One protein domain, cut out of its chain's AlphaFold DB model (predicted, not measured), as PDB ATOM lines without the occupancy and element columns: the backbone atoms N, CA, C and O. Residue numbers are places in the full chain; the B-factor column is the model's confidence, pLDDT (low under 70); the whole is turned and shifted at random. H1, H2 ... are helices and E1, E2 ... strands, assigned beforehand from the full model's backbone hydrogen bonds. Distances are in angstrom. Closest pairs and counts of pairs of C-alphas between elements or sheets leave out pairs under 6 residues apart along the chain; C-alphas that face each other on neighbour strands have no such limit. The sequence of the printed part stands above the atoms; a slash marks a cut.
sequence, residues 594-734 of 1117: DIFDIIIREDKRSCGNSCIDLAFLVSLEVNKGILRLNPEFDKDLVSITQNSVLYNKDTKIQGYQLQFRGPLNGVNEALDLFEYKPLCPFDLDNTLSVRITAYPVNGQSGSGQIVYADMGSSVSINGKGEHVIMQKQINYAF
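AT A GLANCE: This is residues 594 to 734 of the 1117 residues of an uncharacterized protein of Stylonychia lemnae (UniProt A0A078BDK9). A long, twisted five-strand sheet makes one wall of an elongated sandwich; the short pair E3 and E6 lies partly face to face with it, and H1 lies over E5 and E2. The small sheet E1, E8, E9 is set toward one end, where E8 and E9 pack on E10. The 141 printed residues hold one named helix and ten named strands, in the order E1 E2 E3 E4 E5 H1 E6 E7 E8 E9 E10; the class is mostly strand. The large sheet runs E4 - E5 - E2 - E7 - E10, and its pairs and those of the two smaller sheets are antiparallel. The whole is compact, with a radius of gyration of the C-alphas of 16.0 A and spans of 50 by 28 by 26 A.

IN THESE COORDINATES: In the large sheet, E4 is residues 639 to 647, 23.7 A; E5 is 654 to 662, 27.2 A; E2 is 614 to 622, 26.1 A; E7 is 687 to 696, 29.9 A; and E10 is 723 to 731, 23.9 A, ending at C-alpha 731 (19.464, -46.381, -33.087). E3 is residues 626 to 629 and E6 is 674 to 677. E1, residues 600 to 603, begins at C-alpha 600 (21.132, -27.387, -26.552). E8 is residues 702 to 709, 17.7 A, and bends by 66 degrees at residue 705; E9 is 715 to 719. H1 is residues 664 to 672, 12.3 A, from C-alpha 664 (26.651, -23.711, -23.701).

HOW THE PARTS SIT: In the large sheet, E2 and E7 are antiparallel at 165 degrees, with N 617 and O 693 2.8 A apart, within hydrogen-bond range. The hairpin E4 and E5 has N 644 and O 657 at 2.9 A. The sheet E3 E6, with N 628 and O 675 at 2.9 A, forms a sandwich, two sheets face to face, with the large sheet, the parts that face each other being 9.4 A centre to centre; the closest C-alphas of E3 and E5 are those of Ile 626 and Tyr 656, 5.6 A. A jelly roll, one long hairpin wound over both sheets, pairs E1 with E8, E2 with E7, E3 with E6 and E4 with E5. H1 is on the large sheet at a height of 9.0 A, over E5 and only just over E2, with 3 C-alphas, and runs along the strands at 7 degrees to E5 on the local plane. It only grazes the sheet E1 E8 E9; the closest C-alphas of E1 and H1 are Ile 600 and Asn 668, 6.4 A. In that sheet N 601 and O 708 are 2.8 A apart, and in the hairpin E8 and E9 N 704 and O 717 are 2.9 A apart. The closest C-alphas of E9 and E10 are Val 715 and Ile 725, 6.0 A. Every O i to N i+4 pair of H1 is within hydrogen-bond range.

THE WHOLE: The two C-alphas farthest apart are those of Asn 609 and Asp 650, 52.4 A. The printed part has no cut, and no link is long. The mean pLDDT of the printed part is 77.4; 33 residues are under 70, among them 594 to 598, 648 to 654, 678 to 686 and 730 to 734.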
ATOM      1  N   ASP A 594      29.391 -37.403 -39.501       57.75
ATOM      2  CA  ASP A 594      28.997 -36.325 -38.595       57.75
ATOM      3  C   ASP A 594      27.672 -36.684 -37.892       57.75
ATOM      4  O   ASP A 594      26.758 -37.247 -38.508       57.75
ATOM      5  N   ILE A 595      27.550 -36.373 -36.598       57.84
ATOM      6  CA  ILE A 595      26.302 -36.546 -35.836       57.84
ATOM      7  C   ILE A 595      25.574 -35.201 -35.770       57.84
ATOM      8  O   ILE A 595      25.815 -34.380 -34.893       57.84
ATOM      9  N   PHE A 596      24.671 -34.987 -36.725       55.78
ATOM     10  CA  PHE A 596      23.821 -33.798 -36.777       55.78
ATOM     11  C   PHE A 596      22.657 -33.845 -35.757       55.78
ATOM     12  O   PHE A 596      22.363 -34.878 -35.153       55.78
ATOM     13  N   ASP A 597      21.961 -32.711 -35.620       61.53
ATOM     14  CA  ASP A 597      20.653 -32.544 -34.958       61.53
ATOM     15  C   ASP A 597      20.595 -32.639 -33.413       61.53
ATOM     16  O   ASP A 597      19.548 -32.967 -32.844       61.53
ATOM     17  N   ILE A 598      21.672 -32.286 -32.693       66.88
ATOM     18  CA  ILE A 598      21.650 -32.144 -31.219       66.88
ATOM     19  C   ILE A 598      22.119 -30.747 -30.782       66.88
ATOM     20  O   ILE A 598      23.260 -30.553 -30.379       66.88
ATOM     21  N   ILE A 599      21.197 -29.780 -30.796       80.06
ATOM     22  CA  ILE A 599      21.413 -28.422 -30.264       80.06
ATOM     23  C   ILE A 599      20.830 -28.323 -28.847       80.06
ATOM     24  O   ILE A 599      19.682 -28.719 -28.621       80.06
ATOM     25  N   ILE A 600      21.593 -27.767 -27.899       81.69
ATOM     26  CA  ILE A 600      21.132 -27.387 -26.552       81.69
ATOM     27  C   ILE A 600      20.766 -25.898 -26.548       81.69
ATOM     28  O   ILE A 600      21.465 -25.074 -27.142       81.69
ATOM     29  N   ARG A 601      19.684 -25.531 -25.852       84.81
ATOM     30  CA  ARG A 601      19.202 -24.150 -25.706       84.81
ATOM     31  C   ARG A 601      18.872 -23.844 -24.242       84.81
ATOM     32  O   ARG A 601      18.272 -24.667 -23.551       84.81
ATOM     33  N   GLU A 602      19.242 -22.652 -23.778       84.50
ATOM     34  CA  GLU A 602      18.954 -22.154 -22.426       84.50
ATOM     35  C   GLU A 602      18.072 -20.899 -22.501       84.50
ATOM     36  O   GLU A 602      18.453 -19.892 -23.095       84.50
ATOM     37  N   ASP A 603      16.899 -20.943 -21.872       75.19
ATOM     38  CA  ASP A 603      16.002 -19.802 -21.710       75.19
ATOM     39  C   ASP A 603      16.187 -19.174 -20.322       75.19
ATOM     40  O   ASP A 603      15.643 -19.631 -19.307       75.19
ATOM     41  N   LYS A 604      16.966 -18.089 -20.297       78.69
ATOM     42  CA  LYS A 604      17.238 -17.273 -19.106       78.69
ATOM     43  C   LYS A 604      16.085 -16.311 -18.744       78.69
ATOM     44  O   LYS A 604      16.172 -15.623 -17.728       78.69
ATOM     45  N   ARG A 605      14.961 -16.255 -19.480       64.94
ATOM     46  CA  ARG A 605      13.855 -15.310 -19.171       64.94
ATOM     47  C   ARG A 605      13.241 -15.509 -17.782       64.94
ATOM     48  O   ARG A 605      12.870 -14.525 -17.151       64.94
ATOM     49  N   SER A 606      13.184 -16.744 -17.280       62.19
ATOM     50  CA  SER A 606      12.592 -17.066 -15.968       62.19
ATOM     51  C   SER A 606      13.327 -16.452 -14.766       62.19
ATOM     52  O   SER A 606      12.734 -16.338 -13.696       62.19
ATOM     53  N   CYS A 607      14.597 -16.061 -14.923       70.25
ATOM     54  CA  CYS A 607      15.425 -15.474 -13.861       70.25
ATOM     55  C   CYS A 607      16.113 -14.150 -14.253       70.25
ATOM     56  O   CYS A 607      16.590 -13.431 -13.368       70.25
ATOM     57  N   GLY A 608      16.154 -13.795 -15.542       74.62
ATOM     58  CA  GLY A 608      16.776 -12.568 -16.046       74.62
ATOM     59  C   GLY A 608      18.209 -12.391 -15.536       74.62
ATOM     60  O   GLY A 608      19.000 -13.332 -15.508       74.62
ATOM     61  N   ASN A 609      18.528 -11.201 -15.028       75.62
ATOM     62  CA  ASN A 609      19.860 -10.873 -14.500       75.62
ATOM     63  C   ASN A 609      20.252 -11.658 -13.223       75.62
ATOM     64  O   ASN A 609      21.332 -11.425 -12.683       75.62
ATOM     65  N   SER A 610      19.393 -12.549 -12.709       76.62
ATOM     66  CA  SER A 610      19.694 -13.453 -11.587       76.62
ATOM     67  C   SER A 610      19.959 -14.906 -12.008       76.62
ATOM     68  O   SER A 610      20.168 -15.765 -11.147       76.62
ATOM     69  N   CYS A 611      19.961 -15.207 -13.311       79.25
ATOM     70  CA  CYS A 611      20.340 -16.529 -13.800       79.25
ATOM     71  C   CYS A 611      21.815 -16.821 -13.518       79.25
ATOM     72  O   CYS A 611      22.700 -16.060 -13.903       79.25
ATOM     73  N   ILE A 612      22.066 -17.946 -12.858       86.44
ATOM     74  CA  ILE A 612      23.408 -18.453 -12.571       86.44
ATOM     75  C   ILE A 612      23.870 -19.289 -13.755       86.44
ATOM     76  O   ILE A 612      23.129 -20.165 -14.192       86.44
ATOM     77  N   ASP A 613      25.079 -19.053 -14.263       87.75
ATOM     78  CA  ASP A 613      25.563 -19.776 -15.437       87.75
ATOM     79  C   ASP A 613      25.609 -21.292 -15.221       87.75
ATOM     80  O   ASP A 613      25.984 -21.804 -14.156       87.75
ATOM     81  N   LEU A 614      25.214 -22.010 -16.269       90.50
ATOM     82  CA  LEU A 614      25.245 -23.460 -16.329       90.50
ATOM     83  C   LEU A 614      26.497 -23.928 -17.056       90.50
ATOM     84  O   LEU A 614      26.961 -23.311 -18.015       90.50
ATOM     85  N   ALA A 615      26.993 -25.079 -16.624       91.75
ATOM     86  CA  ALA A 615      27.834 -25.904 -17.465       91.75
ATOM     87  C   ALA A 615      27.095 -27.210 -17.753       91.75
ATOM     88  O   ALA A 615      26.309 -27.716 -16.945       91.75
ATOM     89  N   PHE A 616      27.348 -27.736 -18.940       93.25
ATOM     90  CA  PHE A 616      26.669 -28.892 -19.494       93.25
ATOM     91  C   PHE A 616      27.677 -30.036 -19.535       93.25
ATOM     92  O   PHE A 616      28.846 -29.829 -19.855       93.25
ATOM     93  N   LEU A 617      27.248 -31.229 -19.139       93.12
ATOM     94  CA  LEU A 617      27.974 -32.484 -19.292       93.12
ATOM     95  C   LEU A 617      27.220 -33.317 -20.324       93.12
ATOM     96  O   LEU A 617      26.070 -33.707 -20.094       93.12
ATOM     97  N   VAL A 618      27.880 -33.593 -21.441       91.19
ATOM     98  CA  VAL A 618      27.404 -34.525 -22.459       91.19
ATOM     99  C   VAL A 618      28.136 -35.847 -22.254       91.19
ATOM    100  O   VAL A 618      29.361 -35.869 -22.147       91.19
ATOM    101  N   SER A 619      27.390 -36.947 -22.201       90.44
ATOM    102  CA  SER A 619      27.904 -38.314 -22.280       90.44
ATOM    103  C   SER A 619      27.362 -38.974 -23.538       90.44
ATOM    104  O   SER A 619      26.148 -39.131 -23.682       90.44
ATOM    105  N   LEU A 620      28.275 -39.386 -24.415       87.94
ATOM    106  CA  LEU A 620      28.010 -40.053 -25.683       87.94
ATOM    107  C   LEU A 620      28.644 -41.442 -25.626       87.94
ATOM    108  O   LEU A 620      29.852 -41.579 -25.432       87.94
ATOM    109  N   GLU A 621      27.820 -42.472 -25.761       87.25
ATOM    110  CA  GLU A 621      28.222 -43.875 -25.677       87.25
ATOM    111  C   GLU A 621      27.723 -44.623 -26.913       87.25
ATOM    112  O   GLU A 621      26.519 -44.695 -27.145       87.25
ATOM    113  N   VAL A 622      28.633 -45.204 -27.698       82.12
ATOM    114  CA  VAL A 622      28.280 -46.167 -28.751       82.12
ATOM    115  C   VAL A 622      28.609 -47.578 -28.312       82.12
ATOM    116  O   VAL A 622      29.677 -47.845 -27.764       82.12
ATOM    117  N   ASN A 623      27.704 -48.507 -28.600       74.94
ATOM    118  CA  ASN A 623      27.905 -49.924 -28.303       74.94
ATOM    119  C   ASN A 623      28.829 -50.638 -29.309       74.94
ATOM    120  O   ASN A 623      29.354 -51.699 -28.981       74.94
ATOM    121  N   LYS A 624      29.041 -50.064 -30.500       74.69
ATOM    122  CA  LYS A 624      29.934 -50.531 -31.572       74.69
ATOM    123  C   LYS A 624      30.626 -49.316 -32.206       74.69
ATOM    124  O   LYS A 624      29.970 -48.314 -32.461       74.69
ATOM    125  N   GLY A 625      31.919 -49.411 -32.518       73.88
ATOM    126  CA  GLY A 625      32.650 -48.358 -33.248       73.88
ATOM    127  C   GLY A 625      33.377 -47.346 -32.357       73.88
ATOM    128  O   GLY A 625      33.625 -47.607 -31.185       73.88
ATOM    129  N   ILE A 626      33.776 -46.215 -32.947       77.25
ATOM    130  CA  ILE A 626      34.643 -45.190 -32.344       77.25
ATOM    131  C   ILE A 626      33.966 -43.820 -32.438       77.25
ATOM    132  O   ILE A 626      33.435 -43.456 -33.486       77.25
ATOM    133  N   LEU A 627      34.048 -43.042 -31.360       77.81
ATOM    134  CA  LEU A 627      33.628 -41.640 -31.305       77.81
ATOM    135  C   LEU A 627      34.859 -40.733 -31.217       77.81
ATOM    136  O   LEU A 627      35.806 -41.059 -30.494       77.81
ATOM    137  N   ARG A 628      34.841 -39.577 -31.886       78.50
ATOM    138  CA  ARG A 628      35.845 -38.520 -31.697       78.50
ATOM    139  C   ARG A 628      35.242 -37.129 -31.884       78.50
ATOM    140  O   ARG A 628      34.276 -36.957 -32.609       78.50
ATOM    141  N   LEU A 629      35.874 -36.132 -31.272       77.44
ATOM    142  CA  LEU A 629      35.746 -34.746 -31.726       77.44
ATOM    143  C   LEU A 629      36.601 -34.573 -32.990       77.44
ATOM    144  O   LEU A 629      37.689 -35.162 -33.077       77.44
ATOM    145  N   ASN A 630      36.121 -33.782 -33.947       73.94
ATOM    146  CA  ASN A 630      36.857 -33.437 -35.162       73.94
ATOM    147  C   ASN A 630      38.233 -32.813 -34.805       73.94
ATOM    148  O   ASN A 630      38.327 -32.055 -33.836       73.94
ATOM    149  N   PRO A 631      39.325 -33.106 -35.542       70.00
ATOM    150  CA  PRO A 631      40.645 -32.528 -35.268       70.00
ATOM    151  C   PRO A 631      40.736 -30.992 -35.321       70.00
ATOM    152  O   PRO A 631      41.682 -30.450 -34.755       70.00
ATOM    153  N   GLU A 632      39.798 -30.318 -35.993       69.31
ATOM    154  CA  GLU A 632      39.694 -28.855 -36.115       69.31
ATOM    155  C   GLU A 632      39.048 -28.181 -34.891       69.31
ATOM    156  O   GLU A 632      39.195 -26.974 -34.731       69.31
ATOM    157  N   PHE A 633      38.335 -28.930 -34.039       77.56
ATOM    158  CA  PHE A 633      37.629 -28.378 -32.878       77.56
ATOM    159  C   PHE A 633      38.602 -27.883 -31.792       77.56
ATOM    160  O   PHE A 633      39.512 -28.620 -31.382       77.56
ATOM    161  N   ASP A 634      38.376 -26.666 -31.281       78.94
ATOM    162  CA  ASP A 634      39.182 -26.085 -30.206       78.94
ATOM    163  C   ASP A 634      38.862 -26.727 -28.846       78.94
ATOM    164  O   ASP A 634      37.824 -26.511 -28.218       78.94
ATOM    165  N   LYS A 635      39.812 -27.530 -28.367       77.88
ATOM    166  CA  LYS A 635      39.690 -28.318 -27.137       77.88
ATOM    167  C   LYS A 635      39.743 -27.478 -25.867       77.88
ATOM    168  O   LYS A 635      39.366 -28.000 -24.819       77.88
ATOM    169  N   ASP A 636      40.142 -26.212 -25.942       83.75
ATOM    170  CA  ASP A 636      40.117 -25.324 -24.780       83.75
ATOM    171  C   ASP A 636      38.677 -24.864 -24.444       83.75
ATOM    172  O   ASP A 636      38.415 -24.418 -23.324       83.75
ATOM    173  N   LEU A 637      37.710 -25.065 -25.356       83.88
ATOM    174  CA  LEU A 637      36.288 -24.751 -25.150       83.88
ATOM    175  C   LEU A 637      35.525 -25.787 -24.299       83.88
ATOM    176  O   LEU A 637      34.541 -25.425 -23.645       83.88
ATOM    177  N   VAL A 638      35.948 -27.063 -24.273       88.00
ATOM    178  CA  VAL A 638      35.336 -28.111 -23.422       88.00
ATOM    179  C   VAL A 638      36.364 -29.048 -22.785       88.00
ATOM    180  O   VAL A 638      37.191 -29.681 -23.436       88.00
ATOM    181  N   SER A 639      36.230 -29.252 -21.477       88.56
ATOM    182  CA  SER A 639      36.976 -30.268 -20.740       88.56
ATOM    183  C   SER A 639      36.436 -31.658 -21.073       88.56
ATOM    184  O   SER A 639      35.354 -32.029 -20.616       88.56
ATOM    185  N   ILE A 640      37.204 -32.475 -21.795       86.25
ATOM    186  CA  ILE A 640      36.922 -33.914 -21.936       86.25
ATOM    187  C   ILE A 640      37.084 -34.572 -20.554       86.25
ATOM    188  O   ILE A 640      38.173 -34.564 -19.983       86.25
ATOM    189  N   THR A 641      36.003 -35.120 -19.994       84.81
ATOM    190  CA  THR A 641      35.972 -35.727 -18.649       84.81
ATOM    191  C   THR A 641      36.161 -37.241 -18.669       84.81
ATOM    192  O   THR A 641      36.663 -37.803 -17.698       84.81
ATOM    193  N   GLN A 642      35.797 -37.908 -19.767       84.44
ATOM    194  CA  GLN A 642      36.042 -39.335 -19.978       84.44
ATOM    195  C   GLN A 642      36.250 -39.605 -21.470       84.44
ATOM    196  O   GLN A 642      35.564 -39.031 -22.308       84.44
ATOM    197  N   ASN A 643      37.184 -40.490 -21.808       83.81
ATOM    198  CA  ASN A 643      37.437 -40.922 -23.181       83.81
ATOM    199  C   ASN A 643      37.950 -42.370 -23.145       83.81
ATOM    200  O   ASN A 643      39.109 -42.602 -22.799       83.81
ATOM    201  N   SER A 644      37.074 -43.352 -23.373       81.56
ATOM    202  CA  SER A 644      37.357 -44.756 -23.041       81.56
ATOM    203  C   SER A 644      36.644 -45.769 -23.937       81.56
ATOM    204  O   SER A 644      35.442 -45.663 -24.168       81.56
ATOM    205  N   VAL A 645      37.365 -46.823 -24.333       76.12
ATOM    206  CA  VAL A 645      36.793 -48.015 -24.982       76.12
ATOM    207  C   VAL A 645      35.931 -48.790 -23.981       76.12
ATOM    208  O   VAL A 645      36.412 -49.185 -22.918       76.12
ATOM    209  N   LEU A 646      34.681 -49.071 -24.346       75.88
ATOM    210  CA  LEU A 646      33.791 -49.966 -23.608       75.88
ATOM    211  C   LEU A 646      33.892 -51.373 -24.203       75.88
ATOM    212  O   LEU A 646      33.326 -51.660 -25.255       75.88
ATOM    213  N   TYR A 647      34.627 -52.265 -23.535       75.12
ATOM    214  CA  TYR A 647      34.733 -53.663 -23.956       75.12
ATOM    215  C   TYR A 647      33.694 -54.540 -23.252       75.12
ATOM    216  O   TYR A 647      33.834 -54.859 -22.067       75.12
ATOM    217  N   ASN A 648      32.673 -54.973 -23.992       68.31
ATOM    218  CA  ASN A 648      31.725 -55.966 -23.500       68.31
ATOM    219  C   ASN A 648      32.374 -57.359 -23.576       68.31
ATOM    220  O   ASN A 648      32.697 -57.853 -24.656       68.31
ATOM    221  N   LYS A 649      32.576 -57.994 -22.416       66.50
ATOM    222  CA  LYS A 649      33.276 -59.286 -22.303       66.50
ATOM    223  C   LYS A 649      32.486 -60.461 -22.879       66.50
ATOM    224  O   LYS A 649      33.102 -61.404 -23.370       66.50
ATOM    225  N   ASP A 650      31.159 -60.394 -22.832       55.34
ATOM    226  CA  ASP A 650      30.273 -61.498 -23.208       55.34
ATOM    227  C   ASP A 650      30.053 -61.532 -24.725       55.34
ATOM    228  O   ASP A 650      30.093 -62.595 -25.343       55.34
ATOM    229  N   THR A 651      29.907 -60.359 -25.350       54.16
ATOM    230  CA  THR A 651      29.773 -60.224 -26.811       54.16
ATOM    231  C   THR A 651      31.111 -60.042 -27.536       54.16
ATOM    232  O   THR A 651      31.166 -60.170 -28.758       54.16
ATOM    233  N   LYS A 652      32.194 -59.746 -26.802       60.06
ATOM    234  CA  LYS A 652      33.526 -59.343 -27.303       60.06
ATOM    235  C   LYS A 652      33.538 -58.051 -28.133       60.06
ATOM    236  O   LYS A 652      34.526 -57.777 -28.815       60.06
ATOM    237  N   ILE A 653      32.468 -57.262 -28.078       59.41
ATOM    238  CA  ILE A 653      32.322 -56.029 -28.854       59.41
ATOM    239  C   ILE A 653      33.107 -54.884 -28.194       59.41
ATOM    240  O   ILE A 653      33.111 -54.737 -26.969       59.41
ATOM    241  N   GLN A 654      33.746 -54.058 -29.026       66.81
ATOM    242  CA  GLN A 654      34.304 -52.761 -28.641       66.81
ATOM    243  C   GLN A 654      33.323 -51.645 -29.018       66.81
ATOM    244  O   GLN A 654      33.129 -51.340 -30.199       66.81
ATOM    245  N   GLY A 655      32.709 -51.063 -27.992       73.38
ATOM    246  CA  GLY A 655      32.067 -49.757 -28.035       73.38
ATOM    247  C   GLY A 655      33.004 -48.666 -27.514       73.38
ATOM    248  O   GLY A 655      34.164 -48.922 -27.167       73.38
ATOM    249  N   TYR A 656      32.502 -47.441 -27.415       82.56
ATOM    250  CA  TYR A 656      33.299 -46.278 -27.035       82.56
ATOM    251  C   TYR A 656      32.449 -45.253 -26.285       82.56
ATOM    252  O   TYR A 656      31.301 -45.015 -26.654       82.56
ATOM    253  N   GLN A 657      33.017 -44.630 -25.254       86.50
ATOM    254  CA  GLN A 657      32.371 -43.576 -24.476       86.50
ATOM    255  C   GLN A 657      33.244 -42.324 -24.447       86.50
ATOM    256  O   GLN A 657      34.388 -42.367 -23.981       86.50
ATOM    257  N   LEU A 658      32.673 -41.207 -24.897       86.62
ATOM    258  CA  LEU A 658      33.214 -39.867 -24.706       86.62
ATOM    259  C   LEU A 658      32.282 -39.093 -23.769       86.62
ATOM    260  O   LEU A 658      31.070 -39.057 -23.975       86.62
ATOM    261  N   GLN A 659      32.850 -38.443 -22.760       90.12
ATOM    262  CA  GLN A 659      32.160 -37.430 -21.973       90.12
ATOM    263  C   GLN A 659      32.940 -36.118 -22.036       90.12
ATOM    264  O   GLN A 659      34.166 -36.122 -21.899       90.12
ATOM    265  N   PHE A 660      32.237 -35.004 -22.223       91.12
ATOM    266  CA  PHE A 660      32.831 -33.668 -22.234       91.12
ATOM    267  C   PHE A 660      31.933 -32.632 -21.558       91.12
ATOM    268  O   PHE A 660      30.713 -32.790 -21.458       91.12
ATOM    269  N   ARG A 661      32.577 -31.585 -21.042       92.38
ATOM    270  CA  ARG A 661      31.997 -30.601 -20.131       92.38
ATOM    271  C   ARG A 661      32.430 -29.182 -20.486       92.38
ATOM    272  O   ARG A 661      33.625 -28.911 -20.541       92.38
ATOM    273  N   GLY A 662      31.480 -28.260 -20.604       92.31
ATOM    274  CA  GLY A 662      31.778 -26.852 -20.884       92.31
ATOM    275  C   GLY A 662      30.572 -25.913 -20.746       92.31
ATOM    276  O   GLY A 662      29.506 -26.347 -20.298       92.31
ATOM    277  N   PRO A 663      30.742 -24.625 -21.101       90.06
ATOM    278  CA  PRO A 663      29.643 -23.674 -21.266       90.06
ATOM    279  C   PRO A 663      28.795 -24.022 -22.502       90.06
ATOM    280  O   PRO A 663      29.211 -24.829 -23.333       90.06
ATOM    281  N   LEU A 664      27.622 -23.394 -22.642       87.19
ATOM    282  CA  LEU A 664      26.651 -23.711 -23.701       87.19
ATOM    283  C   LEU A 664      27.263 -23.689 -25.112       87.19
ATOM    284  O   LEU A 664      27.144 -24.673 -25.835       87.19
ATOM    285  N   ASN A 665      27.947 -22.600 -25.479       84.38
ATOM    286  CA  ASN A 665      28.486 -22.409 -26.830       84.38
ATOM    287  C   ASN A 665      29.524 -23.485 -27.177       84.38
ATOM    288  O   ASN A 665      29.345 -24.200 -28.155       84.38
ATOM    289  N   GLY A 666      30.541 -23.674 -26.327       84.94
ATOM    290  CA  GLY A 666      31.575 -24.692 -26.541       84.94
ATOM    291  C   GLY A 666      31.029 -26.123 -26.561       84.94
ATOM    292  O   GLY A 666      31.547 -26.967 -27.283       84.94
ATOM    293  N   VAL A 667      29.958 -26.411 -25.811       87.75
ATOM    294  CA  VAL A 667      29.300 -27.729 -25.832       87.75
ATOM    295  C   VAL A 667      28.460 -27.936 -27.095       87.75
ATOM    296  O   VAL A 667      28.473 -29.045 -27.623       87.75
ATOM    297  N   ASN A 668      27.777 -26.907 -27.602       85.12
ATOM    298  CA  ASN A 668      27.087 -26.975 -28.894       85.12
ATOM    299  C   ASN A 668      28.091 -27.107 -30.053       85.12
ATOM    300  O   ASN A 668      27.920 -27.975 -30.897       85.12
ATOM    301  N   GLU A 669      29.184 -26.342 -30.053       81.94
ATOM    302  CA  GLU A 669      30.247 -26.450 -31.065       81.94
ATOM    303  C   GLU A 669      30.936 -27.827 -31.035       81.94
ATOM    304  O   GLU A 669      31.201 -28.424 -32.079       81.94
ATOM    305  N   ALA A 670      31.149 -28.391 -29.841       82.62
ATOM    306  CA  ALA A 670      31.649 -29.755 -29.669       82.62
ATOM    307  C   ALA A 670      30.653 -30.841 -30.123       82.62
ATOM    308  O   ALA A 670      31.085 -31.952 -30.424       82.62
ATOM    309  N   LEU A 671      29.345 -30.552 -30.152       80.44
ATOM    310  CA  LEU A 671      28.311 -31.435 -30.707       80.44
ATOM    311  C   LEU A 671      28.244 -31.314 -32.238       80.44
ATOM    312  O   LEU A 671      28.263 -32.337 -32.916       80.44
ATOM    313  N   ASP A 672      28.259 -30.093 -32.780       75.00
ATOM    314  CA  ASP A 672      28.266 -29.819 -34.226       75.00
ATOM    315  C   ASP A 672      29.536 -30.352 -34.926       75.00
ATOM    316  O   ASP A 672      29.506 -30.683 -36.112       75.00
ATOM    317  N   LEU A 673      30.656 -30.463 -34.200       73.56
ATOM    318  CA  LEU A 673      31.932 -31.020 -34.675       73.56
ATOM    319  C   LEU A 673      32.218 -32.432 -34.119       73.56
ATOM    320  O   LEU A 673      33.379 -32.826 -33.943       73.56
ATOM    321  N   PHE A 674      31.164 -33.207 -33.841       76.06
ATOM    322  CA  PHE A 674      31.264 -34.574 -33.332       76.06
ATOM    323  C   PHE A 674      31.146 -35.645 -34.427       76.06
ATOM    324  O   PHE A 674      30.188 -35.690 -35.199       76.06
ATOM    325  N   GLU A 675      32.105 -36.572 -34.441       77.00
ATOM    326  CA  GLU A 675      32.250 -37.597 -35.470       77.00
ATOM    327  C   GLU A 675      32.137 -39.023 -34.910       77.00
ATOM    328  O   GLU A 675      32.807 -39.407 -33.943       77.00
ATOM    329  N   TYR A 676      31.374 -39.866 -35.606       75.44
ATOM    330  CA  TYR A 676      31.223 -41.290 -35.315       75.44
ATOM    331  C   TYR A 676      31.703 -42.160 -36.477       75.44
ATOM    332  O   TYR A 676      31.245 -42.038 -37.613       75.44
ATOM    333  N   LYS A 677      32.604 -43.101 -36.183       74.38
ATOM    334  CA  LYS A 677      32.999 -44.177 -37.094       74.38
ATOM    335  C   LYS A 677      32.391 -45.501 -36.618       74.38
ATOM    336  O   LYS A 677      32.922 -46.088 -35.670       74.38
ATOM    337  N   PRO A 678      31.320 -46.015 -37.254       67.19
ATOM    338  CA  PRO A 678      30.816 -47.349 -36.953       67.19
ATOM    339  C   PRO A 678      31.899 -48.389 -37.247       67.19
ATOM    340  O   PRO A 678      32.619 -48.287 -38.244       67.19
ATOM    341  N   LEU A 679      31.987 -49.424 -36.407       67.81
ATOM    342  CA  LEU A 679      32.893 -50.557 -36.644       67.81
ATOM    343  C   LEU A 679      32.582 -51.218 -37.998       67.81
ATOM    344  O   LEU A 679      33.479 -51.526 -38.781       67.81
ATOM    345  N   CYS A 680      31.287 -51.364 -38.278       62.81
ATOM    346  CA  CYS A 680      30.737 -51.810 -39.544       62.81
ATOM    347  C   CYS A 680      29.408 -51.059 -39.784       62.81
ATOM    348  O   CYS A 680      28.511 -51.163 -38.945       62.81
ATOM    349  N   PRO A 681      29.250 -50.272 -40.868       56.75
ATOM    350  CA  PRO A 681      28.098 -49.380 -41.044       56.75
ATOM    351  C   PRO A 681      26.805 -50.140 -41.349       56.75
ATOM    352  O   PRO A 681      25.728 -49.672 -41.016       56.75
ATOM    353  N   PHE A 682      26.905 -51.334 -41.938       56.59
ATOM    354  CA  PHE A 682      25.745 -52.172 -42.236       56.59
ATOM    355  C   PHE A 682      25.060 -52.708 -40.958       56.59
ATOM    356  O   PHE A 682      23.902 -53.118 -41.006       56.59
ATOM    357  N   ASP A 683      25.775 -52.737 -39.826       59.62
ATOM    358  CA  ASP A 683      25.353 -53.396 -38.590       59.62
ATOM    359  C   ASP A 683      24.121 -52.732 -37.944       59.62
ATOM    360  O   ASP A 683      24.107 -51.537 -37.646       59.62
ATOM    361  N   LEU A 684      23.078 -53.536 -37.723       57.47
ATOM    362  CA  LEU A 684      21.770 -53.073 -37.258       57.47
ATOM    363  C   LEU A 684      21.717 -52.772 -35.758       57.47
ATOM    364  O   LEU A 684      20.805 -52.067 -35.328       57.47
ATOM    365  N   ASP A 685      22.669 -53.282 -34.972       63.47
ATOM    366  CA  ASP A 685      22.705 -53.030 -33.529       63.47
ATOM    367  C   ASP A 685      23.483 -51.749 -33.188       63.47
ATOM    368  O   ASP A 685      23.675 -51.467 -32.008       63.47
ATOM    369  N   ASN A 686      23.981 -50.991 -34.173       66.06
ATOM    370  CA  ASN A 686      24.689 -49.729 -33.943       66.06
ATOM    371  C   ASN A 686      23.766 -48.725 -33.220       66.06
ATOM    372  O   ASN A 686      22.804 -48.220 -33.800       66.06
ATOM    373  N   THR A 687      24.054 -48.400 -31.955       71.38
ATOM    374  CA  THR A 687      23.278 -47.412 -31.180       71.38
ATOM    375  C   THR A 687      24.179 -46.391 -30.494       71.38
ATOM    376  O   THR A 687      25.217 -46.750 -29.941       71.38
ATOM    377  N   LEU A 688      23.743 -45.130 -30.511       76.81
ATOM    378  CA  LEU A 688      24.324 -44.003 -29.787       76.81
ATOM    379  C   LEU A 688      23.424 -43.660 -28.593       76.81
ATOM    380  O   LEU A 688      22.328 -43.124 -28.754       76.81
ATOM    381  N   SER A 689      23.886 -43.949 -27.385       81.31
ATOM    382  CA  SER A 689      23.273 -43.473 -26.147       81.31
ATOM    383  C   SER A 689      23.761 -42.060 -25.841       81.31
ATOM    384  O   SER A 689      24.941 -41.842 -25.567       81.31
ATOM    385  N   VAL A 690      22.837 -41.101 -25.879       83.31
ATOM    386  CA  VAL A 690      23.071 -39.687 -25.568       83.31
ATOM    387  C   VAL A 690      22.484 -39.374 -24.197       83.31
ATOM    388  O   VAL A 690      21.288 -39.583 -23.970       83.31
ATOM    389  N   ARG A 691      23.294 -38.816 -23.292       90.12
ATOM    390  CA  ARG A 691      22.826 -38.208 -22.039       90.12
ATOM    391  C   ARG A 691      23.403 -36.803 -21.879       90.12
ATOM    392  O   ARG A 691      24.615 -36.641 -21.799       90.12
ATOM    393  N   ILE A 692      22.530 -35.803 -21.773       90.12
ATOM    394  CA  ILE A 692      22.876 -34.387 -21.590       90.12
ATOM    395  C   ILE A 692      22.380 -33.940 -20.215       90.12
ATOM    396  O   ILE A 692      21.204 -34.113 -19.881       90.12
ATOM    397  N   THR A 693      23.279 -33.373 -19.413       91.62
ATOM    398  CA  THR A 693      23.023 -32.985 -18.019       91.62
ATOM    399  C   THR A 693      23.525 -31.563 -17.771       91.62
ATOM    400  O   THR A 693      24.704 -31.297 -17.981       91.62
ATOM    401  N   ALA A 694      22.666 -30.656 -17.302       91.44
ATOM    402  CA  ALA A 694      23.077 -29.341 -16.805       91.44
ATOM    403  C   ALA A 694      23.270 -29.360 -15.285       91.44
ATOM    404  O   ALA A 694      22.632 -30.134 -14.570       91.44
ATOM    405  N   TYR A 695      24.119 -28.469 -14.786       90.88
ATOM    406  CA  TYR A 695      24.257 -28.167 -13.362       90.88
ATOM    407  C   TYR A 695      24.761 -26.722 -13.195       90.88
ATOM    408  O   TYR A 695      25.485 -26.218 -14.062       90.88
ATOM    409  N   PRO A 696      24.415 -26.039 -12.088       89.50
ATOM    410  CA  PRO A 696      24.923 -24.700 -11.805       89.50
ATOM    411  C   PRO A 696      26.444 -24.695 -11.624       89.50
ATOM    412  O   PRO A 696      27.011 -25.541 -10.918       89.50
ATOM    413  N   VAL A 697      27.116 -23.709 -12.215       86.88
ATOM    414  CA  VAL A 697      28.555 -23.498 -12.018       86.88
ATOM    415  C   VAL A 697      28.838 -23.129 -10.547       86.88
ATOM    416  O   VAL A 697      27.979 -22.642  -9.810       86.88
ATOM    417  N   ASN A 698      30.051 -23.431 -10.073       83.44
ATOM    418  CA  ASN A 698      30.522 -23.148  -8.707       83.44
ATOM    419  C   ASN A 698      29.679 -23.753  -7.557       83.44
ATOM    420  O   ASN A 698      29.772 -23.296  -6.417       83.44
ATOM    421  N   GLY A 699      28.869 -24.790  -7.817       72.56
ATOM    422  CA  GLY A 699      28.090 -25.483  -6.779       72.56
ATOM    423  C   GLY A 699      26.971 -24.629  -6.168       72.56
ATOM    424  O   GLY A 699      26.555 -24.854  -5.023       72.56
ATOM    425  N   GLN A 700      26.514 -23.622  -6.910       81.94
ATOM    426  CA  GLN A 700      25.390 -22.763  -6.552       81.94
ATOM    427  C   GLN A 700      24.047 -23.497  -6.756       81.94
ATOM    428  O   GLN A 700      24.018 -24.677  -7.107       81.94
ATOM    429  N   SER A 701      22.930 -22.828  -6.468       83.44
ATOM    430  CA  SER A 701      21.583 -23.336  -6.765       83.44
ATOM    431  C   SER A 701      21.100 -22.720  -8.076       83.44
ATOM    432  O   SER A 701      21.208 -21.510  -8.218       83.44
ATOM    433  N   GLY A 702      20.552 -23.509  -8.999       81.00
ATOM    434  CA  GLY A 702      19.991 -23.012 -10.256       81.00
ATOM    435  C   GLY A 702      18.807 -22.074 -10.021       81.00
ATOM    436  O   GLY A 702      18.001 -22.309  -9.111       81.00
ATOM    437  N   SER A 703      18.728 -21.022 -10.837       82.69
ATOM    438  CA  SER A 703      17.811 -19.889 -10.664       82.69
ATOM    439  C   SER A 703      16.435 -20.088 -11.311       82.69
ATOM    440  O   SER A 703      15.627 -19.163 -11.306       82.69
ATOM    441  N   GLY A 704      16.155 -21.261 -11.887       78.69
ATOM    442  CA  GLY A 704      14.884 -21.567 -12.551       78.69
ATOM    443  C   GLY A 704      14.852 -21.319 -14.064       78.69
ATOM    444  O   GLY A 704      13.791 -21.506 -14.670       78.69
ATOM    445  N   GLN A 705      15.980 -20.965 -14.699       82.94
ATOM    446  CA  GLN A 705      16.094 -20.978 -16.168       82.94
ATOM    447  C   GLN A 705      15.654 -22.331 -16.753       82.94
ATOM    448  O   GLN A 705      15.791 -23.380 -16.113       82.94
ATOM    449  N   ILE A 706      15.108 -22.310 -17.967       78.19
ATOM    450  CA  ILE A 706      14.585 -23.507 -18.632       78.19
ATOM    451  C   ILE A 706      15.588 -23.946 -19.692       78.19
ATOM    452  O   ILE A 706      15.862 -23.208 -20.631       78.19
ATOM    453  N   VAL A 707      16.124 -25.155 -19.562       83.19
ATOM    454  CA  VAL A 707      17.003 -25.755 -20.571       83.19
ATOM    455  C   VAL A 707      16.224 -26.790 -21.364       83.19
ATOM    456  O   VAL A 707      15.449 -27.559 -20.796       83.19
ATOM    457  N   TYR A 708      16.459 -26.850 -22.668       81.00
ATOM    458  CA  TYR A 708      15.996 -27.938 -23.519       81.00
ATOM    459  C   TYR A 708      17.059 -28.301 -24.557       81.00
ATOM    460  O   TYR A 708      18.021 -27.568 -24.775       81.00
ATOM    461  N   ALA A 709      16.898 -29.463 -25.178       77.00
ATOM    462  CA  ALA A 709      17.622 -29.844 -26.381       77.00
ATOM    463  C   ALA A 709      16.593 -30.174 -27.463       77.00
ATOM    464  O   ALA A 709      15.511 -30.662 -27.129       77.00
ATOM    465  N   ASP A 710      16.918 -29.957 -28.736       63.12
ATOM    466  CA  ASP A 710      15.941 -30.064 -29.838       63.12
ATOM    467  C   ASP A 710      15.371 -31.494 -30.035       63.12
ATOM    468  O   ASP A 710      14.322 -31.671 -30.648       63.12
ATOM    469  N   MET A 711      16.002 -32.517 -29.437       62.09
ATOM    470  CA  MET A 711      15.503 -33.903 -29.352       62.09
ATOM    471  C   MET A 711      15.130 -34.376 -27.926       62.09
ATOM    472  O   MET A 711      14.899 -35.578 -27.724       62.09
ATOM    473  N   GLY A 712      15.127 -33.475 -26.940       59.81
ATOM    474  CA  GLY A 712      14.944 -33.751 -25.511       59.81
ATOM    475  C   GLY A 712      13.622 -33.227 -24.936       59.81
ATOM    476  O   GLY A 712      12.648 -33.010 -25.650       59.81
ATOM    477  N   SER A 713      13.578 -33.037 -23.615       58.66
ATOM    478  CA  SER A 713      12.472 -32.360 -22.919       58.66
ATOM    479  C   SER A 713      12.952 -31.042 -22.314       58.66
ATOM    480  O   SER A 713      14.134 -30.888 -22.014       58.66
ATOM    481  N   SER A 714      12.040 -30.092 -22.107       75.88
ATOM    482  CA  SER A 714      12.340 -28.864 -21.366       75.88
ATOM    483  C   SER A 714      12.361 -29.115 -19.858       75.88
ATOM    484  O   SER A 714      11.403 -29.656 -19.303       75.88
ATOM    485  N   VAL A 715      13.429 -28.681 -19.190       83.50
ATOM    486  CA  VAL A 715      13.686 -28.885 -17.759       83.50
ATOM    487  C   VAL A 715      14.050 -27.547 -17.114       83.50
ATOM    488  O   VAL A 715      14.997 -26.886 -17.530       83.50
ATOM    489  N   SER A 716      13.306 -27.139 -16.081       85.25
ATOM    490  CA  SER A 716      13.619 -25.933 -15.301       85.25
ATOM    491  C   SER A 716      14.644 -26.254 -14.207       85.25
ATOM    492  O   SER A 716      14.420 -27.123 -13.358       85.25
ATOM    493  N   ILE A 717      15.778 -25.557 -14.235       85.38
ATOM    494  CA  ILE A 717      16.964 -25.843 -13.421       85.38
ATOM    495  C   ILE A 717      16.841 -25.134 -12.066       85.38
ATOM    496  O   ILE A 717      17.260 -23.988 -11.905       85.38
ATOM    497  N   ASN A 718      16.232 -25.816 -11.091       82.75
ATOM    498  CA  ASN A 718      15.960 -25.288  -9.750       82.75
ATOM    499  C   ASN A 718      16.744 -26.041  -8.671       82.75
ATOM    500  O   ASN A 718      16.614 -27.259  -8.545       82.75
ATOM    501  N   GLY A 719      17.468 -25.315  -7.817       81.50
ATOM    502  CA  GLY A 719      18.190 -25.913  -6.687       81.50
ATOM    503  C   GLY A 719      19.575 -26.455  -7.056       81.50
ATOM    504  O   GLY A 719      20.142 -26.092  -8.082       81.50
ATOM    505  N   LYS A 720      20.175 -27.260  -6.173       82.00
ATOM    506  CA  LYS A 720      21.543 -27.775  -6.357       82.00
ATOM    507  C   LYS A 720      21.543 -29.182  -6.939       82.00
ATOM    508  O   LYS A 720      20.836 -30.044  -6.422       82.00
ATOM    509  N   GLY A 721      22.445 -29.435  -7.882       83.69
ATOM    510  CA  GLY A 721      22.765 -30.779  -8.356       83.69
ATOM    511  C   GLY A 721      22.813 -30.882  -9.873       83.69
ATOM    512  O   GLY A 721      22.987 -29.888 -10.574       83.69
ATOM    513  N   GLU A 722      22.679 -32.116 -10.349       87.56
ATOM    514  CA  GLU A 722      22.621 -32.480 -11.761       87.56
ATOM    515  C   GLU A 722      21.170 -32.597 -12.240       87.56
ATOM    516  O   GLU A 722      20.343 -33.260 -11.615       87.56
ATOM    517  N   HIS A 723      20.886 -31.994 -13.390       88.31
ATOM    518  CA  HIS A 723      19.575 -31.964 -14.027       88.31
ATOM    519  C   HIS A 723      19.695 -32.568 -15.429       88.31
ATOM    520  O   HIS A 723      20.292 -31.973 -16.328       88.31
ATOM    521  N   VAL A 724      19.158 -33.775 -15.621       88.75
ATOM    522  CA  VAL A 724      19.182 -34.461 -16.922       88.75
ATOM    523  C   VAL A 724      18.148 -33.821 -17.849       88.75
ATOM    524  O   VAL A 724      16.955 -33.867 -17.568       88.75
ATOM    525  N   ILE A 725      18.617 -33.234 -18.950       86.50
ATOM    526  CA  ILE A 725      17.803 -32.569 -19.986       86.50
ATOM    527  C   ILE A 725      17.317 -33.595 -21.017       86.50
ATOM    528  O   ILE A 725      16.200 -33.539 -21.531       86.50
ATOM    529  N   MET A 726      18.196 -34.545 -21.334       82.75
ATOM    530  CA  MET A 726      17.988 -35.556 -22.357       82.75
ATOM    531  C   MET A 726      18.704 -36.838 -21.940       82.75
ATOM    532  O   MET A 726      19.875 -36.804 -21.571       82.75
ATOM    533  N   GLN A 727      18.012 -37.969 -22.032       87.12
ATOM    534  CA  GLN A 727      18.611 -39.299 -21.991       87.12
ATOM    535  C   GLN A 727      17.870 -40.163 -23.015       87.12
ATOM    536  O   GLN A 727      16.697 -40.480 -22.827       87.12
ATOM    537  N   LYS A 728      18.530 -40.482 -24.131       77.94
ATOM    538  CA  LYS A 728      17.912 -41.113 -25.304       77.94
ATOM    539  C   LYS A 728      18.910 -42.056 -25.968       77.94
ATOM    540  O   LYS A 728      20.044 -41.666 -26.226       77.94
ATOM    541  N   GLN A 729      18.476 -43.273 -26.275       74.94
ATOM    542  CA  GLN A 729      19.212 -44.170 -27.162       74.94
ATOM    543  C   GLN A 729      18.733 -43.918 -28.595       74.94
ATOM    544  O   GLN A 729      17.543 -44.030 -28.890       74.94
ATOM    545  N   ILE A 730      19.654 -43.510 -29.462       67.19
ATOM    546  CA  ILE A 730      19.430 -43.265 -30.884       67.19
ATOM    547  C   ILE A 730      19.961 -44.486 -31.632       67.19
ATOM    548  O   ILE A 730      21.161 -44.763 -31.621       67.19
ATOM    549  N   ASN A 731      19.068 -45.239 -32.271       59.41
ATOM    550  CA  ASN A 731      19.464 -46.381 -33.087       59.41
ATOM    551  C   ASN A 731      19.997 -45.862 -34.427       59.41
ATOM    552  O   ASN A 731      19.213 -45.442 -35.276       59.41
ATOM    553  N   TYR A 732      21.316 -45.913 -34.620       55.91
ATOM    554  CA  TYR A 732      21.990 -45.549 -35.867       55.91
ATOM    555  C   TYR A 732      21.916 -46.700 -36.878       55.91
ATOM    556  O   TYR A 732      22.921 -47.223 -37.365       55.91
ATOM    557  N   ALA A 733      20.684 -47.074 -37.221       46.69
ATOM    558  CA  ALA A 733      20.423 -47.707 -38.499       46.69
ATOM    559  C   ALA A 733      20.541 -46.625 -39.580       46.69
ATOM    560  O   ALA A 733      19.746 -45.686 -39.602       46.69
ATOM    561  N   PHE A 734      21.518 -46.761 -40.478       49.44
ATOM    562  CA  PHE A 734      21.503 -46.034 -41.748       49.44
ATOM    563  C   PHE A 734      20.164 -46.321 -42.444       49.44
ATOM    564  O   PHE A 734      19.707 -47.468 -42.420       49.44
TER     565      PHE A 734